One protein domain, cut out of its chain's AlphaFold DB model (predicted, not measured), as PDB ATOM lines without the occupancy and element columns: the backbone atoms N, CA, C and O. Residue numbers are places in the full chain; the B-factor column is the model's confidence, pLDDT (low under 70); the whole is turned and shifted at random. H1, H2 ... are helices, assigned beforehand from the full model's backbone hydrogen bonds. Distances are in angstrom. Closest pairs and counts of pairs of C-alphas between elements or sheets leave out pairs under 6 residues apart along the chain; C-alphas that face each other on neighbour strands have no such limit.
ATOM      1  N   ASN A   4     159.617 137.442 200.185       82.81
ATOM      2  CA  ASN A   4     158.221 137.721 199.905       82.81
ATOM      3  C   ASN A   4     157.719 139.005 200.586       82.81
ATOM      4  O   ASN A   4     156.868 139.677 200.017       82.81
ATOM      5  N   GLU A   5     158.286 139.385 201.737       84.81
ATOM      6  CA  GLU A   5     157.990 140.669 202.391       84.81
ATOM      7  C   GLU A   5     158.435 141.832 201.499       84.81
ATOM      8  O   GLU A   5     157.677 142.768 201.274       84.81
ATOM      9  N   LYS A   6     159.636 141.738 200.909       81.94
ATOM     10  CA  LYS A   6     160.147 142.750 199.970       81.94
ATOM     11  C   LYS A   6     159.282 142.868 198.714       81.94
ATOM     12  O   LYS A   6     158.982 143.978 198.284       81.94
ATOM     13  N   LYS A   7     158.891 141.730 198.128       83.81
ATOM     14  CA  LYS A   7     158.074 141.695 196.907       83.81
ATOM     15  C   LYS A   7     156.704 142.335 197.130       83.81
ATOM     16  O   LYS A   7     156.285 143.152 196.315       83.81
ATOM     17  N   ASP A   8     156.036 141.978 198.222       83.94
ATOM     18  CA  ASP A   8     154.696 142.485 198.517       83.94
ATOM     19  C   ASP A   8     154.744 143.989 198.826       83.94
ATOM     20  O   ASP A   8     153.916 144.741 198.318       83.94
ATOM     21  N   LEU A   9     155.767 144.452 199.554       84.31
ATOM     22  CA  LEU A   9     155.944 145.873 199.860       84.31
ATOM     23  C   LEU A   9     156.216 146.703 198.593       84.31
ATOM     24  O   LEU A   9     155.613 147.759 198.412       84.31
ATOM     25  N   PHE A  10     157.048 146.196 197.677       85.25
ATOM     26  CA  PHE A  10     157.296 146.838 196.384       85.25
ATOM     27  C   PHE A  10     156.029 146.917 195.520       85.25
ATOM     28  O   PHE A  10     155.760 147.955 194.914       85.25
ATOM     29  N   LEU A  11     155.226 145.850 195.487       84.56
ATOM     30  CA  LEU A  11     153.964 145.825 194.746       84.56
ATOM     31  C   LEU A  11     152.976 146.857 195.304       84.56
ATOM     32  O   LEU A  11     152.420 147.647 194.543       84.56
ATOM     33  N   THR A  12     152.782 146.885 196.627       82.62
ATOM     34  CA  THR A  12     151.880 147.845 197.274       82.62
ATOM     35  C   THR A  12     152.340 149.284 197.051       82.62
ATOM     36  O   THR A  12     151.516 150.132 196.711       82.62
ATOM     37  N   ALA A  13     153.644 149.556 197.171       84.62
ATOM     38  CA  ALA A  13     154.202 150.877 196.888       84.62
ATOM     39  C   ALA A  13     153.987 151.285 195.422       84.62
ATOM     40  O   ALA A  13     153.569 152.409 195.153       84.62
ATOM     41  N   SER A  14     154.189 150.362 194.477       83.88
ATOM     42  CA  SER A  14     153.975 150.616 193.046       83.88
ATOM     43  C   SER A  14     152.513 150.960 192.745       83.88
ATOM     44  O   SER A  14     152.244 151.943 192.060       83.88
ATOM     45  N   ILE A  15     151.560 150.203 193.303       83.12
ATOM     46  CA  ILE A  15     150.120 150.474 193.151       83.12
ATOM     47  C   ILE A  15     149.762 151.844 193.743       83.12
ATOM     48  O   ILE A  15     149.016 152.597 193.122       83.12
ATOM     49  N   ALA A  16     150.308 152.187 194.913       81.56
ATOM     50  CA  ALA A  16     150.058 153.478 195.549       81.56
ATOM     51  C   ALA A  16     150.586 154.650 194.704       81.56
ATOM     52  O   ALA A  16     149.872 155.633 194.521       81.56
ATOM     53  N   ILE A  17     151.796 154.533 194.143       84.94
ATOM     54  CA  ILE A  17     152.390 155.555 193.266       84.94
ATOM     55  C   ILE A  17     151.566 155.714 191.982       84.94
ATOM     56  O   ILE A  17     151.256 156.841 191.596       84.94
ATOM     57  N   ILE A  18     151.165 154.609 191.345       83.81
ATOM     58  CA  ILE A  18     150.309 154.642 190.148       83.81
ATOM     59  C   ILE A  18     148.963 155.300 190.479       83.81
ATOM     60  O   ILE A  18     148.510 156.166 189.735       83.81
ATOM     61  N   GLY A  19     148.357 154.950 191.616       79.38
ATOM     62  CA  GLY A  19     147.106 155.545 192.087       79.38
ATOM     63  C   GLY A  19     147.217 157.051 192.343       79.38
ATOM     64  O   GLY A  19     146.385 157.814 191.862       79.38
ATOM     65  N   LEU A  20     148.270 157.496 193.037       80.19
ATOM     66  CA  LEU A  20     148.553 158.918 193.277       80.19
ATOM     67  C   LEU A  20     148.780 159.686 191.970       80.19
ATOM     68  O   LEU A  20     148.257 160.785 191.800       80.19
ATOM     69  N   THR A  21     149.518 159.090 191.036       80.19
ATOM     70  CA  THR A  21     149.778 159.679 189.716       80.19
ATOM     71  C   THR A  21     148.479 159.806 188.918       80.19
ATOM     72  O   THR A  21     148.202 160.863 188.356       80.19
ATOM     73  N   ALA A  22     147.636 158.770 188.929       76.50
ATOM     74  CA  ALA A  22     146.324 158.802 188.294       76.50
ATOM     75  C   ALA A  22     145.442 159.906 188.890       76.50
ATOM     76  O   ALA A  22     144.885 160.692 188.132       76.50
ATOM     77  N   ILE A  23     145.368 160.025 190.222       72.88
ATOM     78  CA  ILE A  23     144.639 161.106 190.910       72.88
ATOM     79  C   ILE A  23     145.147 162.480 190.459       72.88
ATOM     80  O   ILE A  23     144.338 163.340 190.118       72.88
ATOM     81  N   TYR A  24     146.467 162.680 190.428       74.19
ATOM     82  CA  TYR A  24     147.081 163.954 190.053       74.19
ATOM     83  C   TYR A  24     146.685 164.401 188.635       74.19
ATOM     84  O   TYR A  24     146.256 165.540 188.455       74.19
ATOM     85  N   PHE A  25     146.736 163.497 187.650       70.50
ATOM     86  CA  PHE A  25     146.311 163.790 186.271       70.50
ATOM     87  C   PHE A  25     144.784 163.853 186.093       70.50
ATOM     88  O   PHE A  25     144.290 164.529 185.196       70.50
ATOM     89  N   SER A  26     144.021 163.167 186.944       66.25
ATOM     90  CA  SER A  26     142.553 163.141 186.886       66.25
ATOM     91  C   SER A  26     141.913 164.406 187.454       66.25
ATOM     92  O   SER A  26     140.854 164.832 186.989       66.25
ATOM     93  N   ASN A  27     142.560 165.024 188.445       61.94
ATOM     94  CA  ASN A  27     142.067 166.220 189.131       61.94
ATOM     95  C   ASN A  27     141.923 167.439 188.201       61.94
ATOM     96  O   ASN A  27     141.256 168.404 188.553       61.94
ATOM     97  N   THR A  28     142.539 167.404 187.017       60.44
ATOM     98  CA  THR A  28     142.433 168.459 185.999       60.44
ATOM     99  C   THR A  28     141.228 168.287 185.061       60.44
ATOM    100  O   THR A  28     140.894 169.238 184.361       60.44
ATOM    101  N   PHE A  29     140.560 167.122 185.040       57.59
ATOM    102  CA  PHE A  29     139.527 166.789 184.038       57.59
ATOM    103  C   PHE A  29     138.260 166.082 184.570       57.59
ATOM    104  O   PHE A  29     137.281 165.987 183.828       57.59
ATOM    105  N   LEU A  30     138.231 165.566 185.808       60.38
ATOM    106  CA  LEU A  30     137.126 164.726 186.302       60.38
ATOM    107  C   LEU A  30     136.200 165.410 187.321       60.38
ATOM    108  O   LEU A  30     136.632 166.104 188.235       60.38
ATOM    109  N   ASN A  31     134.899 165.128 187.193       68.56
ATOM    110  CA  ASN A  31     133.853 165.556 188.124       68.56
ATOM    111  C   ASN A  31     133.966 164.812 189.480       68.56
ATOM    112  O   ASN A  31     134.437 163.672 189.529       68.56
ATOM    113  N   SER A  32     133.481 165.418 190.570       69.38
ATOM    114  CA  SER A  32     133.579 164.927 191.968       69.38
ATOM    115  C   SER A  32     133.213 163.439 192.149       69.38
ATOM    116  O   SER A  32     133.869 162.690 192.884       69.38
ATOM    117  N   LEU A  33     132.204 162.973 191.406       71.88
ATOM    118  CA  LEU A  33     131.741 161.587 191.440       71.88
ATOM    119  C   LEU A  33     132.814 160.596 190.946       71.88
ATOM    120  O   LEU A  33     133.048 159.566 191.575       71.88
ATOM    121  N   ALA A  34     133.508 160.918 189.850       72.38
ATOM    122  CA  ALA A  34     134.536 160.058 189.262       72.38
ATOM    123  C   ALA A  34     135.794 159.976 190.146       72.38
ATOM    124  O   ALA A  34     136.385 158.902 190.273       72.38
ATOM    125  N   MET A  35     136.147 161.066 190.837       72.06
ATOM    126  CA  MET A  35     137.227 161.056 191.834       72.06
ATOM    127  C   MET A  35     136.904 160.161 193.035       72.06
ATOM    128  O   MET A  35     137.782 159.456 193.531       72.06
ATOM    129  N   SER A  36     135.639 160.118 193.461       73.88
ATOM    130  CA  SER A  36     135.200 159.236 194.550       73.88
ATOM    131  C   SER A  36     135.350 157.753 194.181       73.88
ATOM    132  O   SER A  36     135.893 156.972 194.963       73.88
ATOM    133  N   PHE A  37     134.953 157.361 192.963       79.31
ATOM    134  CA  PHE A  37     135.147 155.989 192.473       79.31
ATOM    135  C   PHE A  37     136.628 155.615 192.316       79.31
ATOM    136  O   PHE A  37     137.012 154.498 192.670       79.31
ATOM    137  N   LEU A  38     137.471 156.539 191.844       76.81
ATOM    138  CA  LEU A  38     138.919 156.325 191.742       76.81
ATOM    139  C   LEU A  38     139.565 156.083 193.111       76.81
ATOM    140  O   LEU A  38     140.349 155.144 193.261       76.81
ATOM    141  N   LEU A  39     139.207 156.881 194.121       76.12
ATOM    142  CA  LEU A  39     139.714 156.710 195.484       76.12
ATOM    143  C   LEU A  39     139.311 155.354 196.074       76.12
ATOM    144  O   LEU A  39     140.164 154.649 196.616       76.12
ATOM    145  N   ILE A  40     138.049 154.947 195.909       81.81
ATOM    146  CA  ILE A  40     137.580 153.617 196.328       81.81
ATOM    147  C   ILE A  40     138.371 152.524 195.599       81.81
ATOM    148  O   ILE A  40     138.848 151.587 196.237       81.81
ATOM    149  N   GLY A  41     138.573 152.665 194.286       80.06
ATOM    150  CA  GLY A  41     139.360 151.732 193.482       80.06
ATOM    151  C   GLY A  41     140.788 151.563 194.003       80.06
ATOM    152  O   GLY A  41     141.254 150.437 194.157       80.06
ATOM    153  N   ILE A  42     141.464 152.656 194.360       79.31
ATOM    154  CA  ILE A  42     142.831 152.626 194.905       79.31
ATOM    155  C   ILE A  42     142.866 151.974 196.293       79.31
ATOM    156  O   ILE A  42     143.739 151.146 196.566       79.31
ATOM    157  N   VAL A  43     141.908 152.287 197.169       79.31
ATOM    158  CA  VAL A  43     141.802 151.646 198.492       79.31
ATOM    159  C   VAL A  43     141.568 150.140 198.344       79.31
ATOM    160  O   VAL A  43     142.218 149.328 199.006       79.31
ATOM    161  N   VAL A  44     140.690 149.733 197.431       81.81
ATOM    162  CA  VAL A  44     140.420 148.318 197.154       81.81
ATOM    163  C   VAL A  44     141.664 147.633 196.573       81.81
ATOM    164  O   VAL A  44     142.064 146.577 197.059       81.81
ATOM    165  N   LEU A  45     142.342 148.255 195.606       79.12
ATOM    166  CA  LEU A  45     143.551 147.713 194.973       79.12
ATOM    167  C   LEU A  45     144.750 147.615 195.922       79.12
ATOM    168  O   LEU A  45     145.597 146.746 195.738       79.12
ATOM    169  N   THR A  46     144.831 148.467 196.942       77.56
ATOM    170  CA  THR A  46     145.904 148.409 197.950       77.56
ATOM    171  C   THR A  46     145.596 147.417 199.073       77.56
ATOM    172  O   THR A  46     146.509 146.765 199.583       77.56
ATOM    173  N   THR A  47     144.322 147.230 199.431       80.31
ATOM    174  CA  THR A  47     143.907 146.322 200.516       80.31
ATOM    175  C   THR A  47     143.711 144.872 200.066       80.31
ATOM    176  O   THR A  47     144.031 143.951 200.828       80.31
ATOM    177  N   LEU A  48     143.247 144.633 198.836       82.62
ATOM    178  CA  LEU A  48     143.045 143.287 198.280       82.62
ATOM    179  C   LEU A  48     144.315 142.418 198.309       82.62
ATOM    180  O   LEU A  48     144.238 141.297 198.823       82.62
ATOM    181  N   PRO A  49     145.494 142.889 197.847       83.19
ATOM    182  CA  PRO A  49     146.726 142.102 197.893       83.19
ATOM    183  C   PRO A  49     147.077 141.653 199.313       83.19
ATOM    184  O   PRO A  49     147.452 140.499 199.528       83.19
ATOM    185  N   VAL A  50     146.876 142.529 200.302       83.94
ATOM    186  CA  VAL A  50     147.140 142.235 201.717       83.94
ATOM    187  C   VAL A  50     146.205 141.139 202.237       83.94
ATOM    188  O   VAL A  50     146.643 140.230 202.947       83.94
ATOM    189  N   GLN A  51     144.922 141.178 201.872       84.50
ATOM    190  CA  GLN A  51     143.964 140.142 202.271       84.50
ATOM    191  C   GLN A  51     144.268 138.790 201.615       84.50
ATOM    192  O   GLN A  51     144.275 137.758 202.297       84.50
ATOM    193  N   ILE A  52     144.585 138.791 200.317       86.75
ATOM    194  CA  ILE A  52     145.006 137.589 199.583       86.75
ATOM    195  C   ILE A  52     146.256 136.992 200.239       86.75
ATOM    196  O   ILE A  52     146.325 135.779 200.466       86.75
ATOM    197  N   ARG A  53     147.215 137.844 200.621       88.69
ATOM    198  CA  ARG A  53     148.445 137.426 201.293       88.69
ATOM    199  C   ARG A  53     148.174 136.740 202.627       88.69
ATOM    200  O   ARG A  53     148.643 135.620 202.840       88.69
ATOM    201  N   LYS A  54     147.367 137.363 203.490       88.69
ATOM    202  CA  LYS A  54     146.961 136.778 204.778       88.69
ATOM    203  C   LYS A  54     146.265 135.431 204.588       88.69
ATOM    204  O   LYS A  54     146.567 134.479 205.302       88.69
ATOM    205  N   LYS A  55     145.373 135.315 203.598       90.00
ATOM    206  CA  LYS A  55     144.687 134.051 203.283       90.00
ATOM    207  C   LYS A  55     145.675 132.948 202.892       90.00
ATOM    208  O   LYS A  55     145.535 131.818 203.358       90.00
ATOM    209  N   LYS A  56     146.683 133.270 202.076       90.31
ATOM    210  CA  LYS A  56     147.737 132.322 201.683       90.31
ATOM    211  C   LYS A  56     148.571 131.870 202.886       90.31
ATOM    212  O   LYS A  56     148.788 130.674 203.051       90.31
ATOM    213  N   GLN A  57     148.980 132.805 203.742       90.81
ATOM    214  CA  GLN A  57     149.751 132.503 204.953       90.81
ATOM    215  C   GLN A  57     148.971 131.631 205.934       90.81
ATOM    216  O   GLN A  57     149.520 130.663 206.450       90.81
ATOM    217  N   ARG A  58     147.678 131.913 206.145       91.88
ATOM    218  CA  ARG A  58     146.821 131.064 206.984       91.88
ATOM    219  C   ARG A  58     146.773 129.628 206.477       91.88
ATOM    220  O   ARG A  58     146.964 128.726 207.276       91.88
ATOM    221  N   ARG A  59     146.551 129.417 205.172       91.75
ATOM    222  CA  ARG A  59     146.522 128.065 204.584       91.75
ATOM    223  C   ARG A  59     147.826 127.319 204.836       91.75
ATOM    224  O   ARG A  59     147.798 126.226 205.376       91.75
ATOM    225  N   LEU A  60     148.951 127.963 204.542       91.62
ATOM    226  CA  LEU A  60     150.274 127.375 204.717       91.62
ATOM    227  C   LEU A  60     150.566 127.013 206.186       91.62
ATOM    228  O   LEU A  60     151.116 125.951 206.458       91.62
ATOM    229  N   ILE A  61     150.153 127.855 207.138       90.94
ATOM    230  CA  ILE A  61     150.282 127.560 208.574       90.94
ATOM    231  C   ILE A  61     149.338 126.424 208.998       90.94
ATOM    232  O   ILE A  61     149.746 125.570 209.779       90.94
ATOM    233  N   THR A  62     148.101 126.382 208.493       91.00
ATOM    234  CA  THR A  62     147.167 125.275 208.757       91.00
ATOM    235  C   THR A  62     147.728 123.948 208.251       91.00
ATOM    236  O   THR A  62     147.735 122.969 208.994       91.00
ATOM    237  N   ASP A  63     148.248 123.925 207.023       90.44
ATOM    238  CA  ASP A  63     148.845 122.729 206.428       90.44
ATOM    239  C   ASP A  63     150.051 122.252 207.245       90.44
ATOM    240  O   ASP A  63     150.198 121.057 207.488       90.44
ATOM    241  N   TYR A  64     150.878 123.185 207.726       88.81
ATOM    242  CA  TYR A  64     151.972 122.888 208.648       88.81
ATOM    243  C   TYR A  64     151.476 122.278 209.971       88.81
ATOM    244  O   TYR A  64     151.977 121.233 210.386       88.81
ATOM    245  N   LEU A  65     150.477 122.886 210.623       88.06
ATOM    246  CA  LEU A  65     149.949 122.396 211.903       88.06
ATOM    247  C   LEU A  65     149.375 120.974 211.793       88.06
ATOM    248  O   LEU A  65     149.458 120.214 212.755       88.06
ATOM    249  N   ASN A  66     148.856 120.595 210.622       87.25
ATOM    250  CA  ASN A  66     148.337 119.251 210.366       87.25
ATOM    251  C   ASN A  66     149.434 118.180 210.217       87.25
ATOM    252  O   ASN A  66     149.140 116.997 210.361       87.25
ATOM    253  N   ARG A  67     150.686 118.564 209.933       85.00
ATOM    254  CA  ARG A  67     151.805 117.620 209.731       85.00
ATOM    255  C   ARG A  67     152.470 117.155 211.029       85.00
ATOM    256  O   ARG A  67     153.243 116.208 210.982       85.00
ATOM    257  N   ILE A  68     152.179 117.799 212.168       77.50
ATOM    258  CA  ILE A  68     152.741 117.469 213.496       77.50
ATOM    259  C   ILE A  68     154.289 117.387 213.468       77.50
ATOM    260  O   ILE A  68     154.909 116.538 214.101       77.50
ATOM    261  N   ASP A  69     154.936 118.284 212.716       82.56
ATOM    262  CA  ASP A  69     156.398 118.332 212.614       82.56
ATOM    263  C   ASP A  69     157.002 119.142 213.773       82.56
ATOM    264  O   ASP A  69     156.948 120.380 213.807       82.56
ATOM    265  N   THR A  70     157.586 118.425 214.733       82.81
ATOM    266  CA  THR A  70     158.199 118.982 215.946       82.81
ATOM    267  C   THR A  70     159.524 119.696 215.676       82.81
ATOM    268  O   THR A  70     159.861 120.651 216.382       82.81
ATOM    269  N   THR A  71     160.258 119.308 214.629       86.50
ATOM    270  CA  THR A  71     161.523 119.955 214.244       86.50
ATOM    271  C   THR A  71     161.241 121.339 213.679       86.50
ATOM    272  O   THR A  71     161.837 122.340 214.090       86.50
ATOM    273  N   LEU A  72     160.262 121.417 212.782       86.62
ATOM    274  CA  LEU A  72     159.838 122.668 212.165       86.62
ATOM    275  C   LEU A  72     159.200 123.605 213.211       86.62
ATOM    276  O   LEU A  72     159.446 124.812 213.198       86.62
ATOM    277  N   GLN A  73     158.485 123.046 214.194       87.75
ATOM    278  CA  GLN A  73     157.950 123.789 215.342       87.75
ATOM    279  C   GLN A  73     159.038 124.465 216.176       87.75
ATOM    280  O   GLN A  73     158.918 125.650 216.503       87.75
ATOM    281  N   LYS A  74     160.109 123.729 216.489       89.56
ATOM    282  CA  LYS A  74     161.258 124.258 217.226       89.56
ATOM    283  C   LYS A  74     161.938 125.386 216.448       89.56
ATOM    284  O   LYS A  74     162.136 126.465 217.001       89.56
ATOM    285  N   ASN A  75     162.176 125.192 215.151       89.62
ATOM    286  CA  ASN A  75     162.800 126.204 214.292       89.62
ATOM    287  C   ASN A  75     161.958 127.485 214.177       89.62
ATOM    288  O   ASN A  75     162.497 128.594 214.218       89.62
ATOM    289  N   ILE A  76     160.630 127.358 214.067       90.94
ATOM    290  CA  ILE A  76     159.721 128.511 214.078       90.94
ATOM    291  C   ILE A  76     159.825 129.264 215.407       90.94
ATOM    292  O   ILE A  76     159.933 130.498 215.406       90.94
ATOM    293  N   TYR A  77     159.792 128.544 216.529       92.19
ATOM    294  CA  TYR A  77     159.863 129.154 217.851       92.19
ATOM    295  C   TYR A  77     161.197 129.877 218.068       92.19
ATOM    296  O   TYR A  77     161.190 131.045 218.450       92.19
ATOM    297  N   GLU A  78     162.327 129.255 217.737       92.25
ATOM    298  CA  GLU A  78     163.656 129.868 217.877       92.25
ATOM    299  C   GLU A  78     163.811 131.125 217.010       92.25
ATOM    300  O   GLU A  78     164.320 132.150 217.467       92.25
ATOM    301  N   ALA A  79     163.308 131.100 215.773       90.31
ATOM    302  CA  ALA A  79     163.471 132.214 214.843       90.31
ATOM    303  C   ALA A  79     162.496 133.385 215.073       90.31
ATOM    304  O   ALA A  79     162.764 134.513 214.635       90.31
ATOM    305  N   THR A  80     161.329 133.132 215.682       91.44
ATOM    306  CA  THR A  80     160.231 134.120 215.739       91.44
ATOM    307  C   THR A  80     159.614 134.335 217.119       91.44
ATOM    308  O   THR A  80     158.876 135.314 217.306       91.44
ATOM    309  N   GLN A  81     159.920 133.466 218.086       92.50
ATOM    310  CA  GLN A  81     159.301 133.405 219.415       92.50
ATOM    311  C   GLN A  81     157.769 133.282 219.363       92.50
ATOM    312  O   GLN A  81     157.068 133.756 220.255       92.50
ATOM    313  N   VAL A  82     157.231 132.711 218.283       91.50
ATOM    314  CA  VAL A  82     155.794 132.470 218.126       91.50
ATOM    315  C   VAL A  82     155.478 131.072 218.628       91.50
ATOM    316  O   VAL A  82     156.102 130.100 218.208       91.50
ATOM    317  N   THR A  83     154.499 130.969 219.523       91.00
ATOM    318  CA  THR A  83     154.094 129.675 220.080       91.00
ATOM    319  C   THR A  83     153.112 128.938 219.161       91.00
ATOM    320  O   THR A  83     152.406 129.560 218.360       91.00
ATOM    321  N   PRO A  84     152.977 127.611 219.312       88.50
ATOM    322  CA  PRO A  84     151.996 126.828 218.555       88.50
ATOM    323  C   PRO A  84     150.556 127.311 218.771       88.50
ATOM    324  O   PRO A  84     149.769 127.375 217.829       88.50
ATOM    325  N   ASN A  85     150.231 127.740 219.995       90.88
ATOM    326  CA  ASN A  85     148.925 128.317 220.315       90.88
ATOM    327  C   ASN A  85     148.687 129.635 219.570       90.88
ATOM    328  O   ASN A  85     147.585 129.865 219.082       90.88
ATOM    329  N   GLN A  86     149.710 130.483 219.421       91.50
ATOM    330  CA  GLN A  86     149.591 131.702 218.619       91.50
ATOM    331  C   GLN A  86     149.379 131.392 217.134       91.50
ATOM    332  O   GLN A  86     148.550 132.044 216.503       91.50
ATOM    333  N   LEU A  87     150.057 130.377 216.583       91.31
ATOM    334  CA  LEU A  87     149.823 129.922 215.205       91.31
ATOM    335  C   LEU A  87     148.393 129.407 215.019       91.31
ATOM    336  O   LEU A  87     147.726 129.800 214.064       91.31
ATOM    337  N   LYS A  88     147.891 128.596 215.959       91.38
ATOM    338  CA  LYS A  88     146.505 128.103 215.948       91.38
ATOM    339  C   LYS A  88     145.490 129.244 216.066       91.38
ATOM    340  O   LYS A  88     144.503 129.276 215.340       91.38
ATOM    341  N   ASN A  89     145.746 130.225 216.926       92.56
ATOM    342  CA  ASN A  89     144.884 131.402 217.033       92.56
ATOM    343  C   ASN A  89     144.912 132.233 215.746       92.56
ATOM    344  O   ASN A  89     143.879 132.744 215.319       92.56
ATOM    345  N   TYR A  90     146.065 132.329 215.082       92.00
ATOM    346  CA  TYR A  90     146.190 133.032 213.812       92.00
ATOM    347  C   TYR A  90     145.437 132.341 212.666       92.00
ATOM    348  O   TYR A  90     144.863 133.033 211.826       92.00
ATOM    349  N   THR A  91     145.362 131.008 212.608       89.81
ATOM    350  CA  THR A  91     144.573 130.345 211.550       89.81
ATOM    351  C   THR A  91     143.079 130.661 211.672       89.81
ATOM    352  O   THR A  91     142.424 130.889 210.651       89.81
ATOM    353  N   VAL A  92     142.568 130.800 212.900       87.81
ATOM    354  CA  VAL A  92     141.168 131.155 213.192       87.81
ATOM    355  C   VAL A  92     140.917 132.663 213.040       87.81
ATOM    356  O   VAL A  92     140.084 133.084 212.235       87.81
ATOM    357  N   LEU A  93     141.677 133.498 213.749       87.62
ATOM    358  CA  LEU A  93     141.443 134.946 213.857       87.62
ATOM    359  C   LEU A  93     142.150 135.757 212.756       87.62
ATOM    360  O   LEU A  93     141.646 136.785 212.309       87.62
ATOM    361  N   GLY A  94     143.311 135.293 212.281       83.88
ATOM    362  CA  GLY A  94     144.211 135.980 211.329       83.88
ATOM    363  C   GLY A  94     144.802 137.283 211.806       83.88
ATOM    364  O   GLY A  94     145.202 138.120 210.992       83.88
ATOM    365  N   THR A  95     144.835 137.449 213.114       85.12
ATOM    366  CA  THR A  95     145.428 138.569 213.829       85.12
ATOM    367  C   THR A  95     146.227 138.009 215.011       85.12
ATOM    368  O   THR A  95     146.252 136.798 215.231       85.12
ATOM    369  N   GLY A  96     146.957 138.863 215.730       84.62
ATOM    370  CA  GLY A  96     147.745 138.451 216.903       84.62
ATOM    371  C   GLY A  96     149.186 138.012 216.614       84.62
ATOM    372  O   GLY A  96     149.945 137.788 217.551       84.62
ATOM    373  N   ILE A  97     149.603 137.953 215.344       89.75
ATOM    374  CA  ILE A  97     151.009 137.772 214.951       89.75
ATOM    375  C   ILE A  97     151.426 138.935 214.049       89.75
ATOM    376  O   ILE A  97     150.734 139.270 213.087       89.75
ATOM    377  N   ALA A  98     152.569 139.549 214.361       89.62
ATOM    378  CA  ALA A  98     153.145 140.618 213.553       89.62
ATOM    379  C   ALA A  98     153.505 140.125 212.141       89.62
ATOM    380  O   ALA A  98     154.029 139.020 211.973       89.62
ATOM    381  N   SER A  99     153.293 140.969 211.126       86.38
ATOM    382  CA  SER A  99     153.506 140.573 209.727       86.38
ATOM    383  C   SER A  99     154.940 140.121 209.443       86.38
ATOM    384  O   SER A  99     155.136 139.133 208.742       86.38
ATOM    385  N   SER A 100     155.938 140.781 210.034       88.00
ATOM    386  CA  SER A 100     157.353 140.415 209.887       88.00
ATOM    387  C   SER A 100     157.651 138.994 210.385       88.00
ATOM    388  O   SER A 100     158.427 138.264 209.769       88.00
ATOM    389  N   LYS A 101     156.991 138.564 211.470       91.75
ATOM    390  CA  LYS A 101     157.093 137.193 211.989       91.75
ATOM    391  C   LYS A 101     156.407 136.197 211.054       91.75
ATOM    392  O   LYS A 101     156.979 135.147 210.789       91.75
ATOM    393  N   LEU A 102     155.243 136.542 210.499       91.62
ATOM    394  CA  LEU A 102     154.529 135.693 209.532       91.62
ATOM    395  C   LEU A 102     155.351 135.436 208.265       91.62
ATOM    396  O   LEU A 102     155.413 134.302 207.799       91.62
ATOM    397  N   TYR A 103     156.031 136.458 207.736       91.69
ATOM    398  CA  TYR A 103     156.920 136.279 206.586       91.69
ATOM    399  C   TYR A 103     158.114 135.371 206.899       91.69
ATOM    400  O   TYR A 103     158.511 134.580 206.045       91.69
ATOM    401  N   LYS A 104     158.677 135.456 208.113       90.12
ATOM    402  CA  LYS A 104     159.742 134.540 208.553       90.12
ATOM    403  C   LYS A 104     159.232 133.106 208.701       90.12
ATOM    404  O   LYS A 104     159.896 132.188 208.239       90.12
ATOM    405  N   ILE A 105     158.056 132.915 209.302       91.38
ATOM    406  CA  ILE A 105     157.419 131.596 209.447       91.38
ATOM    407  C   ILE A 105     157.194 130.957 208.076       91.38
ATOM    408  O   ILE A 105     157.554 129.804 207.863       91.38
ATOM    409  N   GLU A 106     156.650 131.718 207.127       91.62
ATOM    410  CA  GLU A 106     156.443 131.248 205.757       91.62
ATOM    411  C   GLU A 106     157.755 130.837 205.082       91.62
ATOM    412  O   GLU A 106     157.798 129.812 204.408       91.62
ATOM    413  N   GLU A 107     158.827 131.610 205.266       90.94
ATOM    414  CA  GLU A 107     160.146 131.279 204.723       90.94
ATOM    415  C   GLU A 107     160.710 129.983 205.323       90.94
ATOM    416  O   GLU A 107     161.294 129.192 204.588       90.94
ATOM    417  N   ILE A 108     160.517 129.750 206.625       89.69
ATOM    418  CA  ILE A 108     160.953 128.520 207.305       89.69
ATOM    419  C   ILE A 108     160.170 127.313 206.784       89.69
ATOM    420  O   ILE A 108     160.775 126.320 206.398       89.69
ATOM    421  N   ILE A 109     158.839 127.418 206.713       89.19
ATOM    422  CA  ILE A 109     157.971 126.334 206.228       89.19
ATOM    423  C   ILE A 109     158.230 126.030 204.745       89.19
ATOM    424  O   ILE A 109     158.147 124.881 204.342       89.19
ATOM    425  N   SER A 110     158.550 127.037 203.925       84.94
ATOM    426  CA  SER A 110     158.759 126.852 202.477       84.94
ATOM    427  C   SER A 110     160.149 126.318 202.103       84.94
ATOM    428  O   SER A 110     160.400 126.090 200.921       84.94
ATOM    429  N   LYS A 111     161.079 126.211 203.062       81.81
ATOM    430  CA  LYS A 111     162.454 125.727 202.839       81.81
ATOM    431  C   LYS A 111     162.655 124.251 203.198       81.81
ATOM    432  O   LYS A 111     163.716 123.725 202.872       81.81
TER     433      LYS A 111
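Overview. This is residues 4 to 111 of the 112 residues of the protein "SakTIM" of Latilactobacillus sakei (UniProt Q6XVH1). A long helical hairpin, H1 and H2, has a small head of short helices, H3, H4 and H5, at the end away from its turn. The printed part has 108 residues with five named helices, H1 to H5 in order, and no named strand: all helix, loose, radius of gyration of the C-alphas 18.6 A, spans 60 by 24 by 18 A.

Arrangement. H1, residues 4 to 26, and H2, residues 32 to 66, form a hairpin at a shallow tilt of 9 degrees, closest at C-alphas Gly 19 and Ile 42, 5.9 A. Residues 58 to 65 of H2 touch H4, residues 84 to 93, closest at C-alphas Arg 58 and Thr 91, 5.1 A. H3, residues 70 to 80, touches H5, residues 99 to 109, closest at C-alphas Thr 80 and Lys 101, 5.8 A. Every O i to N i+4 pair is within hydrogen-bond range in H1, H3, H4 and H5, and 29 of 31 in H2.

Along the chain. H1 begins at C-alpha 4 (158.221, 137.721, 199.905) and spans 32.6 A; H2 spans 51.4 A. H5 ends at C-alpha 109 (157.971, 126.334, 206.228).

Size, cuts and confidence. The C-alphas farthest apart, Phe 29 and Thr 70, are 60.4 A apart. The printed part has no cut, and its four links are tight. Residues 26 to 32 are under pLDDT 70.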